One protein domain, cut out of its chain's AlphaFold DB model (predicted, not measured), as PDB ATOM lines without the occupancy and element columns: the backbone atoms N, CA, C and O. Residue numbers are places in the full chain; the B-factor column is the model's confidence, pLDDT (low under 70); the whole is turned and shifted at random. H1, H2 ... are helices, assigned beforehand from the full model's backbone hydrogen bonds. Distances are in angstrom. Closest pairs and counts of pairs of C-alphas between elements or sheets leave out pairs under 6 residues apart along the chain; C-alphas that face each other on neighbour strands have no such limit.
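AT A GLANCE: This is residues 11 to 52 of the 298 residues of the protein "uncharacterized protein LOC107786817" of Nicotiana tabacum (UniProt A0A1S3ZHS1). Three short helices make a triangle: H1 and H2 form a V with its point at residues 22 to 24, and H3 lies over the open side of the V, from beside Glu 13 of H1 towards Leu 31 of H2. After H2 the chain folds back through residues 36 to 43 to the beginning of H1, where H3 starts; the three helices stand at wide angles to one another, and no two are side by side. The printed part has 42 residues, with three named helices in the order H1, H2, H3 and no named strand; its class is all helix. The whole is compact, with a radius of gyration of the C-alphas of 9.2 A, and the C-alphas span 26 by 18 by 18 A.

HOW THE PARTS SIT: From the first printed residue, Thr 11, the backbone enters H1, residues 12 to 21. A tight link of 3 residues joins it to H2, residues 25 to 35. H1 and H2 are close but not clearly touching; their closest C-alphas are those of Val 20 and Lys 28, 6.8 A apart. They run opposite ways at a steep tilt of 51 degrees. A short link of 8 residues then joins H2 to H3, residues 44 to 52. H3 touches H1, with 5 pairs of C-alphas within 8 A; the closest are those of Glu 13 and Tyr 44, 5.4 A apart. H1 and H3 run the same way at a steep tilt of 53 degrees. H2 and H3 are close but not clearly touching; their closest C-alphas are those of Leu 31 and Leu 50, 8.0 A apart. Their lines are only just about perpendicular, at 70.1 degrees. In H1, H2 and H3 every O i to N i+4 pair is within hydrogen-bond range.

IN THESE COORDINATES: H1, residues 12 to 21, begins with C-alpha 12 at (9.831, -16.374, -38.068) and measures 14.3 A from first to last C-alpha. H2, residues 25 to 35, is the longest helix by residues, with 11, and measures 15.1 A; C-alpha 25 is at (12.158, -37.169, -45.513). H3, residues 44 to 52, measures 12.1 A and ends with C-alpha 52 at (5.366, -28.488, -29.983).

THE WHOLE: The outline is rounded. The two C-alphas farthest apart are those of Thr 11 and Ala 26, at 26.0 A, while the first and last printed C-alphas, of Thr 11 and Asn 52, are 19.0 A apart. The printed part has no cut, and neither of its two links is long. The mean pLDDT of the printed part is 84.2, and no printed residue is under 70.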
ATOM      1  N   THR A  11      12.856 -13.487 -40.536       79.88
ATOM      2  CA  THR A  11      11.466 -13.616 -40.124       79.88
ATOM      3  C   THR A  11      11.231 -15.018 -39.574       79.88
ATOM      4  O   THR A  11      11.874 -15.990 -39.978       79.88
ATOM      5  N   ASP A  12      10.279 -15.114 -38.656       76.31
ATOM      6  CA  ASP A  12       9.831 -16.374 -38.068       76.31
ATOM      7  C   ASP A  12       9.423 -17.409 -39.135       76.31
ATOM      8  O   ASP A  12       9.698 -18.598 -38.995       76.31
ATOM      9  N   GLU A  13       8.864 -16.949 -40.255       80.25
ATOM     10  CA  GLU A  13       8.515 -17.786 -41.407       80.25
ATOM     11  C   GLU A  13       9.742 -18.432 -42.058       80.25
ATOM     12  O   GLU A  13       9.763 -19.644 -42.263       80.25
ATOM     13  N   VAL A  14      10.794 -17.653 -42.335       83.12
ATOM     14  CA  VAL A  14      12.030 -18.179 -42.940       83.12
ATOM     15  C   VAL A  14      12.694 -19.179 -41.999       83.12
ATOM     16  O   VAL A  14      13.191 -20.211 -42.452       83.12
ATOM     17  N   LEU A  15      12.650 -18.922 -40.692       80.75
ATOM     18  CA  LEU A  15      13.191 -19.839 -39.696       80.75
ATOM     19  C   LEU A  15      12.425 -21.172 -39.675       80.75
ATOM     20  O   LEU A  15      13.046 -22.233 -39.622       80.75
ATOM     21  N   GLY A  16      11.095 -21.124 -39.759       81.88
ATOM     22  CA  GLY A  16      10.250 -22.313 -39.840       81.88
ATOM     23  C   GLY A  16      10.456 -23.123 -41.108       81.88
ATOM     24  O   GLY A  16      10.644 -24.335 -41.028       81.88
ATOM     25  N   HIS A  17      10.486 -22.461 -42.263       82.25
ATOM     26  CA  HIS A  17      10.751 -23.125 -43.538       82.25
ATOM     27  C   HIS A  17      12.141 -23.770 -43.552       82.25
ATOM     28  O   HIS A  17      12.266 -24.946 -43.872       82.25
ATOM     29  N   THR A  18      13.169 -23.048 -43.098       84.56
ATOM     30  CA  THR A  18      14.540 -23.580 -43.017       84.56
ATOM     31  C   THR A  18      14.624 -24.788 -42.083       84.56
ATOM     32  O   THR A  18      15.354 -25.737 -42.361       84.56
ATOM     33  N   PHE A  19      13.868 -24.780 -40.981       85.12
ATOM     34  CA  PHE A  19      13.799 -25.919 -40.072       85.12
ATOM     35  C   PHE A  19      13.144 -27.136 -40.732       85.12
ATOM     36  O   PHE A  19      13.718 -28.218 -40.700       85.12
ATOM     37  N   VAL A  20      11.977 -26.959 -41.356       86.25
ATOM     38  CA  VAL A  20      11.239 -28.056 -42.000       86.25
ATOM     39  C   VAL A  20      11.993 -28.615 -43.212       86.25
ATOM     40  O   VAL A  20      11.952 -29.819 -43.451       86.25
ATOM     41  N   ASP A  21      12.720 -27.782 -43.955       86.75
ATOM     42  CA  ASP A  21      13.572 -28.240 -45.059       86.75
ATOM     43  C   ASP A  21      14.838 -28.965 -44.588       86.75
ATOM     44  O   ASP A  21      15.415 -29.738 -45.350       86.75
ATOM     45  N   GLY A  22      15.255 -28.749 -43.339       88.00
ATOM     46  CA  GLY A  22      16.344 -29.486 -42.701       88.00
ATOM     47  C   GLY A  22      15.928 -30.821 -42.073       88.00
ATOM     48  O   GLY A  22      16.800 -31.534 -41.575       88.00
ATOM     49  N   LEU A  23      14.631 -31.154 -42.059       87.62
ATOM     50  CA  LEU A  23      14.139 -32.441 -41.563       87.62
ATOM     51  C   LEU A  23      14.443 -33.565 -42.558       87.62
ATOM     52  O   LEU A  23      14.487 -33.356 -43.769       87.62
ATOM     53  N   ASP A  24      14.615 -34.778 -42.040       87.75
ATOM     54  CA  ASP A  24      14.667 -35.980 -42.863       87.75
ATOM     55  C   ASP A  24      13.316 -36.242 -43.546       87.75
ATOM     56  O   ASP A  24      12.255 -35.861 -43.042       87.75
ATOM     57  N   ASP A  25      13.350 -36.930 -44.690       87.19
ATOM     58  CA  ASP A  25      12.158 -37.169 -45.513       87.19
ATOM     59  C   ASP A  25      11.035 -37.881 -44.740       87.19
ATOM     60  O   ASP A  25       9.857 -37.593 -44.956       87.19
ATOM     61  N   ALA A  26      11.379 -38.775 -43.804       86.75
ATOM     62  CA  ALA A  26      10.394 -39.485 -42.994       86.75
ATOM     63  C   ALA A  26       9.704 -38.543 -41.997       86.75
ATOM     64  O   ALA A  26       8.472 -38.506 -41.929       86.75
ATOM     65  N   SER A  27      10.470 -37.723 -41.272       85.19
ATOM     66  CA  SER A  27       9.906 -36.699 -40.384       85.19
ATOM     67  C   SER A  27       9.089 -35.654 -41.143       85.19
ATOM     68  O   SER A  27       8.021 -35.259 -40.671       85.19
ATOM     69  N   LYS A  28       9.529 -35.248 -42.341       88.00
ATOM     70  CA  LYS A  28       8.786 -34.317 -43.203       88.00
ATOM     71  C   LYS A  28       7.453 -34.913 -43.658       88.00
ATOM     72  O   LYS A  28       6.423 -34.255 -43.540       88.00
ATOM     73  N   MET A  29       7.442 -36.178 -44.081       86.38
ATOM     74  CA  MET A  29       6.216 -36.876 -44.483       86.38
ATOM     75  C   MET A  29       5.234 -37.051 -43.314       86.38
ATOM     76  O   MET A  29       4.021 -36.919 -43.496       86.38
ATOM     77  N   ASN A  30       5.739 -37.304 -42.105       85.94
ATOM     78  CA  ASN A  30       4.917 -37.377 -40.895       85.94
ATOM     79  C   ASN A  30       4.307 -36.018 -40.536       85.94
ATOM     80  O   ASN A  30       3.122 -35.939 -40.197       85.94
ATOM     81  N   LEU A  31       5.093 -34.946 -40.649       86.25
ATOM     82  CA  LEU A  31       4.629 -33.587 -40.400       86.25
ATOM     83  C   LEU A  31       3.556 -33.170 -41.419       86.25
ATOM     84  O   LEU A  31       2.511 -32.654 -41.026       86.25
ATOM     85  N   ASP A  32       3.762 -33.468 -42.703       88.31
ATOM     86  CA  ASP A  32       2.779 -33.230 -43.768       88.31
ATOM     87  C   ASP A  32       1.489 -34.044 -43.544       88.31
ATOM     88  O   ASP A  32       0.368 -33.539 -43.655       88.31
ATOM     89  N   SER A  33       1.618 -35.306 -43.135       88.12
ATOM     90  CA  SER A  33       0.458 -36.152 -42.827       88.12
ATOM     91  C   SER A  33      -0.367 -35.581 -41.670       88.12
ATOM     92  O   SER A  33      -1.594 -35.525 -41.757       88.12
ATOM     93  N   ALA A  34       0.290 -35.082 -40.618       84.25
ATOM     94  CA  ALA A  34      -0.377 -34.431 -39.491       84.25
ATOM     95  C   ALA A  34      -1.029 -33.086 -39.865       84.25
ATOM     96  O   ALA A  34      -2.038 -32.706 -39.273       84.25
ATOM     97  N   CYS A  35      -0.498 -32.387 -40.871       84.69
ATOM     98  CA  CYS A  35      -1.073 -31.144 -41.397       84.69
ATOM     99  C   CYS A  35      -2.267 -31.365 -42.345       84.69
ATOM    100  O   CYS A  35      -2.947 -30.394 -42.709       84.69
ATOM    101  N   GLY A  36      -2.521 -32.614 -42.758       84.12
ATOM    102  CA  GLY A  36      -3.506 -32.959 -43.785       84.12
ATOM    103  C   GLY A  36      -3.067 -32.571 -45.202       84.12
ATOM    104  O   GLY A  36      -3.911 -32.306 -46.056       84.12
ATOM    105  N   GLY A  37      -1.759 -32.480 -45.445       85.06
ATOM    106  CA  GLY A  37      -1.161 -31.965 -46.674       85.06
ATOM    107  C   GLY A  37       0.177 -31.288 -46.384       85.06
ATOM    108  O   GLY A  37       0.700 -31.396 -45.285       85.06
ATOM    109  N   SER A  38       0.747 -30.558 -47.342       86.81
ATOM    110  CA  SER A  38       2.049 -29.919 -47.112       86.81
ATOM    111  C   SER A  38       2.012 -28.955 -45.917       86.81
ATOM    112  O   SER A  38       1.245 -27.990 -45.914       86.81
ATOM    113  N   CYS A  39       2.871 -29.187 -44.924       84.44
ATOM    114  CA  CYS A  39       3.022 -28.326 -43.754       84.44
ATOM    115  C   CYS A  39       3.483 -26.914 -44.142       84.44
ATOM    116  O   CYS A  39       3.091 -25.944 -43.500       84.44
ATOM    117  N   MET A  40       4.206 -26.781 -45.259       82.31
ATOM    118  CA  MET A  40       4.655 -25.498 -45.811       82.31
ATOM    119  C   MET A  40       3.514 -24.631 -46.361       82.31
ATOM    120  O   MET A  40       3.726 -23.455 -46.637       82.31
ATOM    121  N   ALA A  41       2.308 -25.184 -46.531       82.81
ATOM    122  CA  ALA A  41       1.125 -24.417 -46.917       82.81
ATOM    123  C   ALA A  41       0.443 -23.720 -45.722       82.81
ATOM    124  O   ALA A  41      -0.531 -22.989 -45.912       82.81
ATOM    125  N   ARG A  42       0.913 -23.968 -44.492       80.44
ATOM    126  CA  ARG A  42       0.364 -23.404 -43.253       80.44
ATOM    127  C   ARG A  42       1.195 -22.213 -42.762       80.44
ATOM    128  O   ARG A  42       2.396 -22.157 -43.022       80.44
ATOM    129  N   PRO A  43       0.589 -21.267 -42.021       83.50
ATOM    130  CA  PRO A  43       1.348 -20.204 -41.379       83.50
ATOM    131  C   PRO A  43       2.269 -20.775 -40.293       83.50
ATOM    132  O   PRO A  43       1.935 -21.750 -39.616       83.50
ATOM    133  N   TYR A  44       3.408 -20.120 -40.073       81.62
ATOM    134  CA  TYR A  44       4.425 -20.564 -39.115       81.62
ATOM    135  C   TYR A  44       3.895 -20.807 -37.693       81.62
ATOM    136  O   TYR A  44       4.335 -21.735 -37.017       81.62
ATOM    137  N   SER A  45       2.921 -20.013 -37.243       81.12
ATOM    138  CA  SER A  45       2.288 -20.189 -35.933       81.12
ATOM    139  C   SER A  45       1.633 -21.565 -35.775       81.12
ATOM    140  O   SER A  45       1.726 -22.168 -34.708       81.12
ATOM    141  N   GLU A  46       1.019 -22.089 -36.836       82.69
ATOM    142  CA  GLU A  46       0.390 -23.411 -36.847       82.69
ATOM    143  C   GLU A  46       1.447 -24.523 -36.887       82.69
ATOM    144  O   GLU A  46       1.359 -25.483 -36.121       82.69
ATOM    145  N   ILE A  47       2.503 -24.347 -37.690       83.44
ATOM    146  CA  ILE A  47       3.645 -25.275 -37.748       83.44
ATOM    147  C   ILE A  47       4.316 -25.383 -36.372       83.44
ATOM    148  O   ILE A  47       4.606 -26.481 -35.905       83.44
ATOM    149  N   GLN A  48       4.513 -24.262 -35.675       82.25
ATOM    150  CA  GLN A  48       5.109 -24.248 -34.339       82.25
ATOM    151  C   GLN A  48       4.248 -24.986 -33.305       82.25
ATOM    152  O   GLN A  48       4.790 -25.689 -32.455       82.25
ATOM    153  N   ILE A  49       2.920 -24.852 -33.368       84.44
ATOM    154  CA  ILE A  49       2.010 -25.593 -32.483       84.44
ATOM    155  C   ILE A  49       2.114 -27.093 -32.756       84.44
ATOM    156  O   ILE A  49       2.209 -27.876 -31.814       84.44
ATOM    157  N   LEU A  50       2.144 -27.493 -34.027       83.56
ATOM    158  CA  LEU A  50       2.291 -28.895 -34.403       83.56
ATOM    159  C   LEU A  50       3.621 -29.461 -33.914       83.56
ATOM    160  O   LEU A  50       3.618 -30.482 -33.234       83.56
ATOM    161  N   LEU A  51       4.735 -28.775 -34.168       83.62
ATOM    162  CA  LEU A  51       6.055 -29.190 -33.686       83.62
ATOM    163  C   LEU A  51       6.093 -29.322 -32.160       83.62
ATOM    164  O   LEU A  51       6.598 -30.317 -31.644       83.62
ATOM    165  N   ASN A  52       5.489 -28.380 -31.434       83.38
ATOM    166  CA  ASN A  52       5.366 -28.488 -29.983       83.38
ATOM    167  C   ASN A  52       4.539 -29.716 -29.582       83.38
ATOM    168  O   ASN A  52       4.985 -30.477 -28.727       83.38
TER     169      ASN A  52